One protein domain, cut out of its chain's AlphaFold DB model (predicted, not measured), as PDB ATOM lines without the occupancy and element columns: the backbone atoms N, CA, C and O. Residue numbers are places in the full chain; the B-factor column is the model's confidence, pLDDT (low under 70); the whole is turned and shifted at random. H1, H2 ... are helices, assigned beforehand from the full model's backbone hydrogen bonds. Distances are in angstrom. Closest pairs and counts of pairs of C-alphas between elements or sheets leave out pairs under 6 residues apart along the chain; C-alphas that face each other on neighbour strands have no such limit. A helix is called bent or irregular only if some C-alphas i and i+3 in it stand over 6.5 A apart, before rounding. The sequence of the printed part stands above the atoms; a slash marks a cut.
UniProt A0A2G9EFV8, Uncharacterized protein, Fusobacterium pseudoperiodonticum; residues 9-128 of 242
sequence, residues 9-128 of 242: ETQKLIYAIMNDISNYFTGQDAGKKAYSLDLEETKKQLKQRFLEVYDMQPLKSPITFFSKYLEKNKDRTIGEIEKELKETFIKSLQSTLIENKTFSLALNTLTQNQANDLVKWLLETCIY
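Overview. This is residues 9 to 128 of the 242 residues of an uncharacterized protein of Fusobacterium pseudoperiodonticum (UniProt A0A2G9EFV8). The longest helix, H4, makes with H3 a helical hairpin, one lobe; the other holds H1 and H5 side by side, with H2 crossing H1. The 120 printed residues have five helices, H1 to H5 in order, and no named strand: all helix. The whole is loose, radius of gyration of the C-alphas 17.3 A, spanning 58 by 27 by 25 A.

Along the chain. Find C-alpha 78 at (181.427, 142.770, 171.682); H4, residues 78 to 99, runs 28.5 A, irregular, with C-alphas 80 and 83 8.2 A apart. Find H3 at 62 to 72, H2 at 36 to 53, H1 at 9 to 25, and H5 at 112 to 128, ending at (135.509, 126.475, 168.262).

Arrangement. H3 and H4 touch, closest C-alphas Pro 62 and Ser 92, 4.5 A, opposite ways. H1 and H5 touch, closest C-alphas Ile 14 and Val 119, 5.8 A, the same way. H1, with residues 18 to 22 alone, touches H2, closest C-alphas Ser 22 and Leu 39, 5.5 A. O i to N i+4 pairs are within hydrogen-bond range throughout H1, H3 and H5, 13 of 14 in H2, 16 of 18 in H4.

Size, cuts and confidence. The farthest C-alphas, Gly 27 and Asp 75, are 58.0 A apart. The printed part has no cut, H4 to H5 is a long link, and no printed residue is under pLDDT 70.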
ATOM      1  N   GLU A   9     154.712 138.273 157.523       92.25
ATOM      2  CA  GLU A   9     153.420 137.777 157.066       92.25
ATOM      3  C   GLU A   9     152.750 136.959 158.176       92.25
ATOM      4  O   GLU A   9     151.640 137.289 158.587       92.25
ATOM      5  N   THR A  10     153.462 135.985 158.757       93.25
ATOM      6  CA  THR A  10     152.967 135.196 159.897       93.25
ATOM      7  C   THR A  10     152.692 136.091 161.108       93.25
ATOM      8  O   THR A  10     151.687 135.920 161.792       93.25
ATOM      9  N   GLN A  11     153.530 137.101 161.368       95.62
ATOM     10  CA  GLN A  11     153.291 138.042 162.467       95.62
ATOM     11  C   GLN A  11     152.015 138.865 162.274       95.62
ATOM     12  O   GLN A  11     151.219 138.998 163.206       95.62
ATOM     13  N   LYS A  12     151.819 139.430 161.077       93.50
ATOM     14  CA  LYS A  12     150.602 140.175 160.733       93.50
ATOM     15  C   LYS A  12     149.373 139.293 160.898       93.50
ATOM     16  O   LYS A  12     148.378 139.758 161.441       93.50
ATOM     17  N   LEU A  13     149.478 138.031 160.491       92.94
ATOM     18  CA  LEU A  13     148.411 137.058 160.633       92.94
ATOM     19  C   LEU A  13     148.044 136.807 162.102       92.94
ATOM     20  O   LEU A  13     146.879 136.946 162.461       92.94
ATOM     21  N   ILE A  14     149.028 136.530 162.966       95.88
ATOM     22  CA  ILE A  14     148.805 136.349 164.413       95.88
ATOM     23  C   ILE A  14     148.048 137.549 164.995       95.88
ATOM     24  O   ILE A  14     147.038 137.377 165.676       95.88
ATOM     25  N   TYR A  15     148.504 138.770 164.704       96.31
ATOM     26  CA  TYR A  15     147.858 139.972 165.230       96.31
ATOM     27  C   TYR A  15     146.469 140.223 164.643       96.31
ATOM     28  O   TYR A  15     145.601 140.696 165.374       96.31
ATOM     29  N   ALA A  16     146.241 139.904 163.368       94.56
ATOM     30  CA  ALA A  16     144.928 140.020 162.744       94.56
ATOM     31  C   ALA A  16     143.912 139.075 163.401       94.56
ATOM     32  O   ALA A  16     142.822 139.514 163.760       94.56
ATOM     33  N   ILE A  17     144.292 137.816 163.650       95.75
ATOM     34  CA  ILE A  17     143.408 136.849 164.314       95.75
ATOM     35  C   ILE A  17     143.123 137.282 165.756       95.75
ATOM     36  O   ILE A  17     141.970 137.325 166.168       95.75
ATOM     37  N   MET A  18     144.151 137.669 166.521       97.69
ATOM     38  CA  MET A  18     143.963 138.153 167.897       97.69
ATOM     39  C   MET A  18     143.059 139.396 167.966       97.69
ATOM     40  O   MET A  18     142.297 139.546 168.917       97.69
ATOM     41  N   ASN A  19     143.137 140.277 166.964       97.19
ATOM     42  CA  ASN A  19     142.256 141.435 166.843       97.19
ATOM     43  C   ASN A  19     140.797 141.021 166.631       97.19
ATOM     44  O   ASN A  19     139.926 141.540 167.320       97.19
ATOM     45  N   ASP A  20     140.529 140.080 165.727       96.69
ATOM     46  CA  ASP A  20     139.159 139.639 165.447       96.69
ATOM     47  C   ASP A  20     138.563 138.817 166.596       96.69
ATOM     48  O   ASP A  20     137.394 138.998 166.929       96.69
ATOM     49  N   ILE A  21     139.383 138.029 167.301       97.88
ATOM     50  CA  ILE A  21     138.987 137.403 168.571       97.88
ATOM     51  C   ILE A  21     138.573 138.475 169.592       97.88
ATOM     52  O   ILE A  21     137.516 138.366 170.210       97.88
ATOM     53  N   SER A  22     139.375 139.531 169.758       98.38
ATOM     54  CA  SER A  22     139.052 140.625 170.683       98.38
ATOM     55  C   SER A  22     137.771 141.362 170.278       98.38
ATOM     56  O   SER A  22     136.935 141.651 171.135       98.38
ATOM     57  N   ASN A  23     137.578 141.626 168.982       97.94
ATOM     58  CA  ASN A  23     136.351 142.230 168.463       97.94
ATOM     59  C   ASN A  23     135.126 141.379 168.800       97.94
ATOM     60  O   ASN A  23     134.176 141.897 169.381       97.94
ATOM     61  N   TYR A  24     135.175 140.077 168.517       97.69
ATOM     62  CA  TYR A  24     134.062 139.165 168.768       97.69
ATOM     63  C   TYR A  24     133.617 139.187 170.235       97.69
ATOM     64  O   TYR A  24     132.446 139.424 170.527       97.69
ATOM     65  N   PHE A  25     134.559 139.052 171.172       96.62
ATOM     66  CA  PHE A  25     134.239 139.059 172.604       96.62
ATOM     67  C   PHE A  25     133.848 140.437 173.159       96.62
ATOM     68  O   PHE A  25     133.343 140.520 174.276       96.62
ATOM     69  N   THR A  26     134.033 141.510 172.385       96.44
ATOM     70  CA  THR A  26     133.585 142.871 172.725       96.44
ATOM     71  C   THR A  26     132.363 143.322 171.919       96.44
ATOM     72  O   THR A  26     131.945 144.472 172.036       96.44
ATOM     73  N   GLY A  27     131.763 142.431 171.119       96.31
ATOM     74  CA  GLY A  27     130.582 142.725 170.303       96.31
ATOM     75  C   GLY A  27     130.857 143.601 169.076       96.31
ATOM     76  O   GLY A  27     129.938 144.235 168.562       96.31
ATOM     77  N   GLN A  28     132.107 143.674 168.616       97.19
ATOM     78  CA  GLN A  28     132.499 144.383 167.399       97.19
ATOM     79  C   GLN A  28     132.568 143.437 166.196       97.19
ATOM     80  O   GLN A  28     132.926 142.265 166.322       97.19
ATOM     81  N   ASP A  29     132.309 143.980 165.007       95.56
ATOM     82  CA  ASP A  29     132.455 143.235 163.755       95.56
ATOM     83  C   ASP A  29     133.919 142.855 163.479       95.56
ATOM     84  O   ASP A  29     134.856 143.615 163.768       95.56
ATOM     85  N   ALA A  30     134.113 141.716 162.812       93.62
ATOM     86  CA  ALA A  30     135.419 141.291 162.326       93.62
ATOM     87  C   ALA A  30     136.079 142.382 161.461       93.62
ATOM     88  O   ALA A  30     135.457 143.038 160.619       93.62
ATOM     89  N   GLY A  31     137.381 142.586 161.653       91.31
ATOM     90  CA  GLY A  31     138.173 143.511 160.857       91.31
ATOM     91  C   GLY A  31     138.063 144.976 161.242       91.31
ATOM     92  O   GLY A  31     138.655 145.816 160.547       91.31
ATOM     93  N   LYS A  32     137.315 145.298 162.301       95.06
ATOM     94  CA  LYS A  32     137.409 146.578 163.004       95.06
ATOM     95  C   LYS A  32     138.703 146.624 163.812       95.06
ATOM     96  O   LYS A  32     139.310 145.596 164.104       95.06
ATOM     97  N   LYS A  33     139.147 147.827 164.161       96.00
ATOM     98  CA  LYS A  33     140.262 147.985 165.096       96.00
ATOM     99  C   LYS A  33     139.734 147.731 166.505       96.00
ATOM    100  O   LYS A  33     138.925 148.528 166.973       96.00
ATOM    101  N   ALA A  34     140.229 146.687 167.163       97.00
ATOM    102  CA  ALA A  34     139.833 146.369 168.529       97.00
ATOM    103  C   ALA A  34     140.171 147.503 169.512       97.00
ATOM    104  O   ALA A  34     141.133 148.265 169.329       97.00
ATOM    105  N   TYR A  35     139.387 147.585 170.588       97.94
ATOM    106  CA  TYR A  35     139.665 148.487 171.699       97.94
ATOM    107  C   TYR A  35     140.996 148.101 172.343       97.94
ATOM    108  O   TYR A  35     141.289 146.929 172.561       97.94
ATOM    109  N   SER A  36     141.852 149.093 172.603       97.25
ATOM    110  CA  SER A  36     143.253 148.816 172.937       97.25
ATOM    111  C   SER A  36     143.426 148.044 174.245       97.25
ATOM    112  O   SER A  36     144.283 147.171 174.302       97.25
ATOM    113  N   LEU A  37     142.613 148.329 175.267       97.56
ATOM    114  CA  LEU A  37     142.675 147.610 176.544       97.56
ATOM    115  C   LEU A  37     142.222 146.154 176.386       97.56
ATOM    116  O   LEU A  37     142.938 145.243 176.801       97.56
ATOM    117  N   ASP A  38     141.090 145.935 175.716       98.12
ATOM    118  CA  ASP A  38     140.545 144.598 175.466       98.12
ATOM    119  C   ASP A  38     141.474 143.755 174.591       98.12
ATOM    120  O   ASP A  38     141.647 142.561 174.836       98.12
ATOM    121  N   LEU A  39     142.129 144.371 173.605       98.25
ATOM    122  CA  LEU A  39     143.093 143.690 172.749       98.25
ATOM    123  C   LEU A  39     144.326 143.227 173.534       98.25
ATOM    124  O   LEU A  39     144.806 142.116 173.310       98.25
ATOM    125  N   GLU A  40     144.862 144.051 174.436       97.81
ATOM    126  CA  GLU A  40     146.016 143.657 175.253       97.81
ATOM    127  C   GLU A  40     145.661 142.542 176.243       97.81
ATOM    128  O   GLU A  40     146.421 141.578 176.379       97.81
ATOM    129  N   GLU A  41     144.481 142.605 176.864       98.00
ATOM    130  CA  GLU A  41     144.001 141.532 177.737       98.00
ATOM    131  C   GLU A  41     143.733 140.240 176.945       98.00
ATOM    132  O   GLU A  41     144.184 139.163 177.338       98.00
ATOM    133  N   THR A  42     143.126 140.343 175.758       98.25
ATOM    134  CA  THR A  42     142.920 139.208 174.840       98.25
ATOM    135  C   THR A  42     144.251 138.552 174.469       98.25
ATOM    136  O   THR A  42     144.409 137.338 174.593       98.25
ATOM    137  N   LYS A  43     145.260 139.338 174.066       98.25
ATOM    138  CA  LYS A  43     146.604 138.822 173.746       98.25
ATOM    139  C   LYS A  43     147.223 138.087 174.930       98.25
ATOM    140  O   LYS A  43     147.841 137.042 174.734       98.25
ATOM    141  N   LYS A  44     147.094 138.630 176.142       97.75
ATOM    142  CA  LYS A  44     147.621 138.014 177.365       97.75
ATOM    143  C   LYS A  44     146.962 136.661 177.624       97.75
ATOM    144  O   LYS A  44     147.674 135.676 177.810       97.75
ATOM    145  N   GLN A  45     145.633 136.596 177.562       97.94
ATOM    146  CA  GLN A  45     144.883 135.359 177.775       97.94
ATOM    147  C   GLN A  45     145.211 134.306 176.715       97.94
ATOM    148  O   GLN A  45     145.529 133.173 177.066       97.94
ATOM    149  N   LEU A  46     145.215 134.674 175.432       98.44
ATOM    150  CA  LEU A  46     145.534 133.747 174.341       98.44
ATOM    151  C   LEU A  46     146.946 133.170 174.474       98.44
ATOM    152  O   LEU A  46     147.133 131.966 174.316       98.44
ATOM    153  N   LYS A  47     147.939 133.995 174.825       98.25
ATOM    154  CA  LYS A  47     149.308 133.518 175.074       98.25
ATOM    155  C   LYS A  47     149.368 132.547 176.247       98.25
ATOM    156  O   LYS A  47     150.000 131.504 176.126       98.25
ATOM    157  N   GLN A  48     148.704 132.869 177.355       97.88
ATOM    158  CA  GLN A  48     148.658 131.988 178.518       97.88
ATOM    159  C   GLN A  48     148.018 130.637 178.168       97.88
ATOM    160  O   GLN A  48     148.591 129.599 178.477       97.88
ATOM    161  N   ARG A  49     146.873 130.646 177.477       97.38
ATOM    162  CA  ARG A  49     146.168 129.430 177.040       97.38
ATOM    163  C   ARG A  49     146.976 128.603 176.048       97.38
ATOM    164  O   ARG A  49     146.980 127.381 176.140       97.38
ATOM    165  N   PHE A  50     147.698 129.246 175.135       97.50
ATOM    166  CA  PHE A  50     148.585 128.540 174.216       97.50
ATOM    167  C   PHE A  50     149.680 127.769 174.969       97.50
ATOM    168  O   PHE A  50     149.923 126.607 174.662       97.50
ATOM    169  N   LEU A  51     150.277 128.367 176.007       96.75
ATOM    170  CA  LEU A  51     151.287 127.708 176.849       96.75
ATOM    171  C   LEU A  51     150.735 126.536 177.686       96.75
ATOM    172  O   LEU A  51     151.515 125.708 178.141       96.75
ATOM    173  N   GLU A  52     149.416 126.440 177.895       94.56
ATOM    174  CA  GLU A  52     148.792 125.297 178.588       94.56
ATOM    175  C   GLU A  52     148.796 124.024 177.728       94.56
ATOM    176  O   GLU A  52     148.749 122.915 178.262       94.56
ATOM    177  N   VAL A  53     148.843 124.174 176.401       92.31
ATOM    178  CA  VAL A  53     148.749 123.055 175.450       92.31
ATOM    179  C   VAL A  53     150.004 122.873 174.604       92.31
ATOM    180  O   VAL A  53     150.252 121.773 174.118       92.31
ATOM    181  N   TYR A  54     150.800 123.925 174.418       92.69
ATOM    182  CA  TYR A  54     152.001 123.911 173.598       92.69
ATOM    183  C   TYR A  54     153.256 124.038 174.457       92.69
ATOM    184  O   TYR A  54     153.440 125.019 175.180       92.69
ATOM    185  N   ASP A  55     154.154 123.068 174.320       91.12
ATOM    186  CA  ASP A  55     155.444 123.106 174.993       91.12
ATOM    187  C   ASP A  55     156.458 123.907 174.170       91.12
ATOM    188  O   ASP A  55     156.988 123.450 173.157       91.12
ATOM    189  N   MET A  56     156.730 125.125 174.634       91.31
ATOM    190  CA  MET A  56     157.695 126.035 174.018       91.31
ATOM    191  C   MET A  56     159.159 125.640 174.257       91.31
ATOM    192  O   MET A  56     160.041 126.292 173.695       91.31
ATOM    193  N   GLN A  57     159.426 124.623 175.084       91.00
ATOM    194  CA  GLN A  57     160.768 124.170 175.465       91.00
ATOM    195  C   GLN A  57     161.657 125.317 175.998       91.00
ATOM    196  O   GLN A  57     162.740 125.569 175.452       91.00
ATOM    197  N   PRO A  58     161.223 126.069 177.035       93.94
ATOM    198  CA  PRO A  58     162.021 127.157 177.595       93.94
ATOM    199  C   PRO A  58     163.302 126.642 178.272       93.94
ATOM    200  O   PRO A  58     163.390 125.503 178.737       93.94
ATOM    201  N   LEU A  59     164.309 127.512 178.385       94.44
ATOM    202  CA  LEU A  59     165.504 127.231 179.185       94.44
ATOM    203  C   LEU A  59     165.126 127.054 180.664       94.44
ATOM    204  O   LEU A  59     164.463 127.915 181.221       94.44
ATOM    205  N   LYS A  60     165.642 126.009 181.328       91.81
ATOM    206  CA  LYS A  60     165.400 125.741 182.766       91.81
ATOM    207  C   LYS A  60     165.957 126.799 183.732       91.81
ATOM    208  O   LYS A  60     165.567 126.843 184.892       91.81
ATOM    209  N   SER A  61     166.974 127.553 183.319       94.38
ATOM    210  CA  SER A  61     167.614 128.583 184.153       94.38
ATOM    211  C   SER A  61     168.098 129.725 183.259       94.38
ATOM    212  O   SER A  61     169.297 129.814 182.965       94.38
ATOM    213  N   PRO A  62     167.180 130.572 182.761       95.12
ATOM    214  CA  PRO A  62     167.478 131.512 181.684       95.12
ATOM    215  C   PRO A  62     168.594 132.501 182.035       95.12
ATOM    216  O   PRO A  62     169.481 132.756 181.215       95.12
ATOM    217  N   ILE A  63     168.588 133.023 183.266       95.06
ATOM    218  CA  ILE A  63     169.584 133.996 183.733       95.06
ATOM    219  C   ILE A  63     170.960 133.345 183.893       95.06
ATOM    220  O   ILE A  63     171.956 133.884 183.418       95.06
ATOM    221  N   THR A  64     171.029 132.146 184.478       96.69
ATOM    222  CA  THR A  64     172.286 131.390 184.598       96.69
ATOM    223  C   THR A  64     172.856 131.026 183.230       96.69
ATOM    224  O   THR A  64     174.065 131.111 183.028       96.69
ATOM    225  N   PHE A  65     172.000 130.640 182.279       96.06
ATOM    226  CA  PHE A  65     172.408 130.370 180.903       96.06
ATOM    227  C   PHE A  65     173.067 131.600 180.265       96.06
ATOM    228  O   PHE A  65     174.145 131.486 179.683       96.06
ATOM    229  N   PHE A  66     172.458 132.778 180.430       97.12
ATOM    230  CA  PHE A  66     173.010 134.029 179.916       97.12
ATOM    231  C   PHE A  66     174.320 134.421 180.620       97.12
ATOM    232  O   PHE A  66     175.301 134.709 179.939       97.12
ATOM    233  N   SER A  67     174.386 134.341 181.956       97.69
ATOM    234  CA  SER A  67     175.609 134.635 182.730       97.69
ATOM    235  C   SER A  67     176.790 133.772 182.288       97.69
ATOM    236  O   SER A  67     177.862 134.291 181.993       97.69
ATOM    237  N   LYS A  68     176.579 132.459 182.132       97.50
ATOM    238  CA  LYS A  68     177.622 131.532 181.664       97.50
ATOM    239  C   LYS A  68     178.128 131.873 180.264       97.50
ATOM    240  O   LYS A  68     179.311 131.693 179.983       97.50
ATOM    241  N   TYR A  69     177.249 132.347 179.379       96.81
ATOM    242  CA  TYR A  69     177.665 132.810 178.058       96.81
ATOM    243  C   TYR A  69     178.582 134.036 178.162       96.81
ATOM    244  O   TYR A  69     179.614 134.072 177.491       96.81
ATOM    245  N   LEU A  70     178.244 135.005 179.020       96.50
ATOM    246  CA  LEU A  70     179.075 136.188 179.257       96.50
ATOM    247  C   LEU A  70     180.439 135.807 179.844       96.50
ATOM    248  O   LEU A  70     181.466 136.216 179.314       96.50
ATOM    249  N   GLU A  71     180.465 134.965 180.878       97.44
ATOM    250  CA  GLU A  71     181.700 134.494 181.522       97.44
ATOM    251  C   GLU A  71     182.632 133.775 180.541       97.44
ATOM    252  O   GLU A  71     183.837 134.025 180.529       97.44
ATOM    253  N   LYS A  72     182.077 132.913 179.681       97.19
ATOM    254  CA  LYS A  72     182.841 132.167 178.671       97.19
ATOM    255  C   LYS A  72     183.455 133.074 177.599       97.19
ATOM    256  O   LYS A  72     184.469 132.708 177.013       97.19
ATOM    257  N   ASN A  73     182.841 134.221 177.319       96.69
ATOM    258  CA  ASN A  73     183.259 135.137 176.254       96.69
ATOM    259  C   ASN A  73     183.850 136.452 176.788       96.69
ATOM    260  O   ASN A  73     184.002 137.395 176.020       96.69
ATOM    261  N   LYS A  74     184.201 136.518 178.078       95.31
ATOM    262  CA  LYS A  74     184.677 137.739 178.751       95.31
ATOM    263  C   LYS A  74     185.925 138.375 178.119       95.31
ATOM    264  O   LYS A  74     186.105 139.580 178.231       95.31
ATOM    265  N   ASP A  75     186.763 137.566 177.472       97.12
ATOM    266  CA  ASP A  75     188.028 138.001 176.864       97.12
ATOM    267  C   ASP A  75     187.866 138.392 175.381       97.12
ATOM    268  O   ASP A  75     188.829 138.787 174.729       97.12
ATOM    269  N   ARG A  76     186.648 138.274 174.832       96.25
ATOM    270  CA  ARG A  76     186.302 138.658 173.457       96.25
ATOM    271  C   ARG A  76     185.650 140.036 173.453       96.25
ATOM    272  O   ARG A  76     184.934 140.418 174.378       96.25
ATOM    273  N   THR A  77     185.849 140.782 172.379       95.75
ATOM    274  CA  THR A  77     185.173 142.060 172.155       95.75
ATOM    275  C   THR A  77     183.708 141.847 171.772       95.75
ATOM    276  O   THR A  77     183.339 140.832 171.181       95.75
ATOM    277  N   ILE A  78     182.853 142.839 172.043       92.69
ATOM    278  CA  ILE A  78     181.427 142.770 171.682       92.69
ATOM    279  C   ILE A  78     181.227 142.585 170.174       92.69
ATOM    280  O   ILE A  78     180.362 141.809 169.784       92.69
ATOM    281  N   GLY A  79     182.037 143.235 169.332       95.25
ATOM    282  CA  GLY A  79     181.933 143.097 167.875       95.25
ATOM    283  C   GLY A  79     182.135 141.657 167.390       95.25
ATOM    284  O   GLY A  79     181.454 141.218 166.469       95.25
ATOM    285  N   GLU A  80     182.998 140.885 168.056       95.69
ATOM    286  CA  GLU A  80     183.251 139.476 167.719       95.69
ATOM    287  C   GLU A  80     182.098 138.543 168.103       95.69
ATOM    288  O   GLU A  80     181.984 137.453 167.540       95.69
ATOM    289  N   ILE A  81     181.266 138.937 169.074       96.19
ATOM    290  CA  ILE A  81     180.199 138.094 169.638       96.19
ATOM    291  C   ILE A  81     178.794 138.655 169.451       96.19
ATOM    292  O   ILE A  81     177.835 138.026 169.884       96.19
ATOM    293  N   GLU A  82     178.631 139.816 168.818       95.62
ATOM    294  CA  GLU A  82     177.389 140.593 168.857       95.62
ATOM    295  C   GLU A  82     176.155 139.768 168.467       95.62
ATOM    296  O   GLU A  82     175.118 139.821 169.133       95.62
ATOM    297  N   LYS A  83     176.271 138.966 167.404       93.69
ATOM    298  CA  LYS A  83     175.186 138.110 166.914       93.69
ATOM    299  C   LYS A  83     174.803 137.033 167.931       93.69
ATOM    300  O   LYS A  83     173.630 136.905 168.278       93.69
ATOM    301  N   GLU A  84     175.780 136.271 168.411       94.56
ATOM    302  CA  GLU A  84     175.566 135.200 169.387       94.56
ATOM    303  C   GLU A  84     175.065 135.752 170.729       94.56
ATOM    304  O   GLU A  84     174.182 135.163 171.354       94.56
ATOM    305  N   LEU A  85     175.579 136.912 171.149       95.38
ATOM    306  CA  LEU A  85     175.150 137.615 172.350       95.38
ATOM    307  C   LEU A  85     173.677 138.023 172.247       95.38
ATOM    308  O   LEU A  85     172.905 137.746 173.165       95.38
ATOM    309  N   LYS A  86     173.262 138.612 171.116       94.44
ATOM    310  CA  LYS A  86     171.856 138.952 170.839       94.44
ATOM    311  C   LYS A  86     170.960 137.715 170.868       94.44
ATOM    312  O   LYS A  86     169.926 137.732 171.530       94.44
ATOM    313  N   GLU A  87     171.352 136.637 170.191       93.81
ATOM    314  CA  GLU A  87     170.580 135.387 170.178       93.81
ATOM    315  C   GLU A  87     170.454 134.773 171.580       93.81
ATOM    316  O   GLU A  87     169.370 134.345 171.978       93.81
ATOM    317  N   THR A  88     171.542 134.761 172.354       95.25
ATOM    318  CA  THR A  88     171.571 134.240 173.730       95.25
ATOM    319  C   THR A  88     170.690 135.080 174.653       95.25
ATOM    320  O   THR A  88     169.899 134.527 175.418       95.25
ATOM    321  N   PHE A  89     170.769 136.408 174.541       96.00
ATOM    322  CA  PHE A  89     169.928 137.331 175.298       96.00
ATOM    323  C   PHE A  89     168.443 137.117 174.997       96.00
ATOM    324  O   PHE A  89     167.646 136.954 175.918       96.00
ATOM    325  N   ILE A  90     168.066 137.040 173.715       96.38
ATOM    326  CA  ILE A  90     166.669 136.832 173.319       96.38
ATOM    327  C   ILE A  90     166.138 135.491 173.839       96.38
ATOM    328  O   ILE A  90     165.032 135.450 174.375       96.38
ATOM    329  N   LYS A  91     166.918 134.407 173.740       94.81
ATOM    330  CA  LYS A  91     166.532 133.090 174.282       94.81
ATOM    331  C   LYS A  91     166.299 133.139 175.790       94.81
ATOM    332  O   LYS A  91     165.314 132.581 176.274       94.81
ATOM    333  N   SER A  92     167.192 133.808 176.519       96.69
ATOM    334  CA  SER A  92     167.079 133.983 177.968       96.69
ATOM    335  C   SER A  92     165.830 134.788 178.340       96.69
ATOM    336  O   SER A  92     165.008 134.339 179.142       96.69
ATOM    337  N   LEU A  93     165.614 135.929 177.680       96.69
ATOM    338  CA  LEU A  93     164.447 136.777 177.907       96.69
ATOM    339  C   LEU A  93     163.142 136.039 177.590       96.69
ATOM    340  O   LEU A  93     162.227 136.034 178.406       96.69
ATOM    341  N   GLN A  94     163.061 135.381 176.433       96.75
ATOM    342  CA  GLN A  94     161.864 134.651 176.023       96.75
ATOM    343  C   GLN A  94     161.542 133.512 176.995       96.75
ATOM    344  O   GLN A  94     160.386 133.351 177.371       96.75
ATOM    345  N   SER A  95     162.552 132.764 177.447       96.44
ATOM    346  CA  SER A  95     162.356 131.699 178.439       96.44
ATOM    347  C   SER A  95     161.858 132.257 179.774       96.44
ATOM    348  O   SER A  95     160.922 131.711 180.346       96.44
ATOM    349  N   THR A  96     162.396 133.399 180.213       96.94
ATOM    350  CA  THR A  96     161.930 134.104 181.422       96.94
ATOM    351  C   THR A  96     160.471 134.553 181.289       96.94
ATOM    352  O   THR A  96     159.695 134.473 182.239       96.94
ATOM    353  N   LEU A  97     160.053 135.023 180.108       97.00
ATOM    354  CA  LEU A  97     158.650 135.369 179.860       97.00
ATOM    355  C   LEU A  97     157.744 134.133 179.955       97.00
ATOM    356  O   LEU A  97     156.680 134.215 180.568       97.00
ATOM    357  N   ILE A  98     158.184 133.001 179.396       96.50
ATOM    358  CA  ILE A  98     157.430 131.738 179.403       96.50
ATOM    359  C   ILE A  98     157.241 131.224 180.833       96.50
ATOM    360  O   ILE A  98     156.130 130.835 181.187       96.50
ATOM    361  N   GLU A  99     158.270 131.305 181.683       93.81
ATOM    362  CA  GLU A  99     158.165 131.005 183.124       93.81
ATOM    363  C   GLU A  99     157.096 131.869 183.817       93.81
ATOM    364  O   GLU A  99     156.398 131.411 184.721       93.81
ATOM    365  N   ASN A 100     156.896 133.097 183.329       94.00
ATOM    366  CA  ASN A 100     155.856 134.025 183.775       94.00
ATOM    367  C   ASN A 100     154.548 133.911 182.965       94.00
ATOM    368  O   ASN A 100     153.756 134.854 182.919       94.00
ATOM    369  N   LYS A 101     154.302 132.753 182.336       95.38
ATOM    370  CA  LYS A 101     153.071 132.407 181.601       95.38
ATOM    371  C   LYS A 101     152.732 133.361 180.450       95.38
ATOM    372  O   LYS A 101     151.564 133.579 180.133       95.38
ATOM    373  N   THR A 102     153.743 133.932 179.799       97.31
ATOM    374  CA  THR A 102     153.571 134.766 178.603       97.31
ATOM    375  C   THR A 102     154.753 134.611 177.654       97.31
ATOM    376  O   THR A 102     155.699 133.891 177.928       97.31
ATOM    377  N   PHE A 103     154.721 135.261 176.497       97.94
ATOM    378  CA  PHE A 103     155.858 135.261 175.581       97.94
ATOM    379  C   PHE A 103     155.819 136.460 174.636       97.94
ATOM    380  O   PHE A 103     154.767 137.058 174.374       97.94
ATOM    381  N   SER A 104     156.984 136.838 174.113       97.44
ATOM    382  CA  SER A 104     157.078 137.890 173.109       97.44
ATOM    383  C   SER A 104     156.766 137.344 171.719       97.44
ATOM    384  O   SER A 104     157.142 136.222 171.372       97.44
ATOM    385  N   LEU A 105     156.108 138.183 170.921       97.50
ATOM    386  CA  LEU A 105     155.842 137.974 169.500       97.50
ATOM    387  C   LEU A 105     156.743 138.864 168.632       97.50
ATOM    388  O   LEU A 105     156.407 139.128 167.485       97.50
ATOM    389  N   ALA A 106     157.859 139.396 169.131       96.94
ATOM    390  CA  ALA A 106     158.812 140.074 168.252       96.94
ATOM    391  C   ALA A 106     159.421 139.071 167.249       96.94
ATOM    392  O   ALA A 106     159.520 137.885 167.536       96.94
ATOM    393  N   LEU A 107     159.836 139.512 166.057       96.00
ATOM    394  CA  LEU A 107     160.197 138.575 164.974       96.00
ATOM    395  C   LEU A 107     161.267 137.545 165.339       96.00
ATOM    396  O   LEU A 107     161.234 136.432 164.837       96.00
ATOM    397  N   ASN A 108     162.207 137.914 166.204       94.44
ATOM    398  CA  ASN A 108     163.337 137.062 166.558       94.44
ATOM    399  C   ASN A 108     163.130 136.328 167.888       94.44
ATOM    400  O   ASN A 108     164.094 135.806 168.430       94.44
ATOM    401  N   THR A 109     161.916 136.315 168.449       95.62
ATOM    402  CA  THR A 109     161.641 135.676 169.749       95.62
ATOM    403  C   THR A 109     161.018 134.293 169.625       95.62
ATOM    404  O   THR A 109     161.002 133.563 170.609       95.62
ATOM    405  N   LEU A 110     160.551 133.921 168.431       96.00
ATOM    406  CA  LEU A 110     160.021 132.600 168.095       96.00
ATOM    407  C   LEU A 110     160.714 132.054 166.850       96.00
ATOM    408  O   LEU A 110     161.251 132.818 166.046       96.00
ATOM    409  N   THR A 111     160.674 130.739 166.675       95.56
ATOM    410  CA  THR A 111     160.985 130.104 165.389       95.56
ATOM    411  C   THR A 111     159.778 130.199 164.452       95.56
ATOM    412  O   THR A 111     158.644 130.398 164.895       95.56
ATOM    413  N   GLN A 112     159.998 130.028 163.145       95.12
ATOM    414  CA  GLN A 112     158.902 129.985 162.170       95.12
ATOM    415  C   GLN A 112     157.871 128.894 162.499       95.12
ATOM    416  O   GLN A 112     156.673 129.138 162.368       95.12
ATOM    417  N   ASN A 113     158.323 127.728 162.966       93.62
ATOM    418  CA  ASN A 113     157.440 126.622 163.342       93.62
ATOM    419  C   ASN A 113     156.566 126.992 164.546       93.62
ATOM    420  O   ASN A 113     155.349 126.900 164.452       93.62
ATOM    421  N   GLN A 114     157.157 127.540 165.614       95.50
ATOM    422  CA  GLN A 114     156.403 128.000 166.789       95.50
ATOM    423  C   GLN A 114     155.345 129.054 166.430       95.50
ATOM    424  O   GLN A 114     154.230 129.031 166.945       95.50
ATOM    425  N   ALA A 115     155.678 129.987 165.532       96.06
ATOM    426  CA  ALA A 115     154.736 131.005 165.080       96.06
ATOM    427  C   ALA A 115     153.588 130.408 164.243       96.06
ATOM    428  O   ALA A 115     152.438 130.812 164.406       96.06
ATOM    429  N   ASN A 116     153.877 129.425 163.386       93.19
ATOM    430  CA  ASN A 116     152.860 128.706 162.615       93.19
ATOM    431  C   ASN A 116     151.951 127.857 163.521       93.19
ATOM    432  O   ASN A 116     150.738 127.844 163.323       93.19
ATOM    433  N   ASP A 117     152.506 127.210 164.547       94.12
ATOM    434  CA  ASP A 117     151.738 126.427 165.523       94.12
ATOM    435  C   ASP A 117     150.774 127.303 166.332       94.12
ATOM    436  O   ASP A 117     149.657 126.873 166.646       94.12
ATOM    437  N   LEU A 118     151.183 128.545 166.628       96.50
ATOM    438  CA  LEU A 118     150.317 129.554 167.232       96.50
ATOM    439  C   LEU A 118     149.195 129.977 166.280       96.50
ATOM    440  O   LEU A 118     148.047 130.026 166.707       96.50
ATOM    441  N   VAL A 119     149.488 130.254 165.003       94.88
ATOM    442  CA  VAL A 119     148.448 130.561 163.999       94.88
ATOM    443  C   VAL A 119     147.426 129.434 163.931       94.88
ATOM    444  O   VAL A 119     146.229 129.686 164.039       94.88
ATOM    445  N   LYS A 120     147.894 128.188 163.825       94.06
ATOM    446  CA  LYS A 120     147.037 127.002 163.798       94.06
ATOM    447  C   LYS A 120     146.131 126.935 165.028       94.06
ATOM    448  O   LYS A 120     144.925 126.778 164.888       94.06
ATOM    449  N   TRP A 121     146.691 127.111 166.223       96.62
ATOM    450  CA  TRP A 121     145.915 127.106 167.467       96.62
ATOM    451  C   TRP A 121     144.909 128.267 167.567       96.62
ATOM    452  O   TRP A 121     143.803 128.099 168.080       96.62
ATOM    453  N   LEU A 122     145.258 129.447 167.052       96.88
ATOM    454  CA  LEU A 122     144.336 130.579 166.986       96.88
ATOM    455  C   LEU A 122     143.170 130.294 166.030       96.88
ATOM    456  O   LEU A 122     142.035 130.593 166.375       96.88
ATOM    457  N   LEU A 123     143.418 129.669 164.874       95.19
ATOM    458  CA  LEU A 123     142.351 129.238 163.962       95.19
ATOM    459  C   LEU A 123     141.439 128.192 164.614       95.19
ATOM    460  O   LEU A 123     140.222 128.320 164.543       95.19
ATOM    461  N   GLU A 124     142.013 127.203 165.308       95.62
ATOM    462  CA  GLU A 124     141.249 126.222 166.094       95.62
ATOM    463  C   GLU A 124     140.356 126.918 167.138       95.62
ATOM    464  O   GLU A 124     139.196 126.548 167.316       95.62
ATOM    465  N   THR A 125     140.874 127.966 167.788       96.25
ATOM    466  CA  THR A 125     140.122 128.790 168.745       96.25
ATOM    467  C   THR A 125     138.970 129.522 168.061       96.25
ATOM    468  O   THR A 125     137.847 129.482 168.558       96.25
ATOM    469  N   CYS A 126     139.219 130.155 166.912       95.38
ATOM    470  CA  CYS A 126     138.180 130.861 166.169       95.38
ATOM    471  C   CYS A 126     137.059 129.924 165.732       95.38
ATOM    472  O   CYS A 126     135.897 130.247 165.930       95.38
ATOM    473  N   ILE A 127     137.396 128.747 165.207       93.69
ATOM    474  CA  ILE A 127     136.405 127.760 164.766       93.69
ATOM    475  C   ILE A 127     135.575 127.259 165.949       93.69
ATOM    476  O   ILE A 127     134.361 127.137 165.844       93.69
ATOM    477  N   TYR A 128     136.214 126.977 167.086       94.06
ATOM    478  CA  TYR A 128     135.509 126.475 168.262       94.06
ATOM    479  C   TYR A 128     134.499 127.479 168.835       94.06
ATOM    480  O   TYR A 128     133.419 127.080 169.264       94.06
TER     481      TYR A 128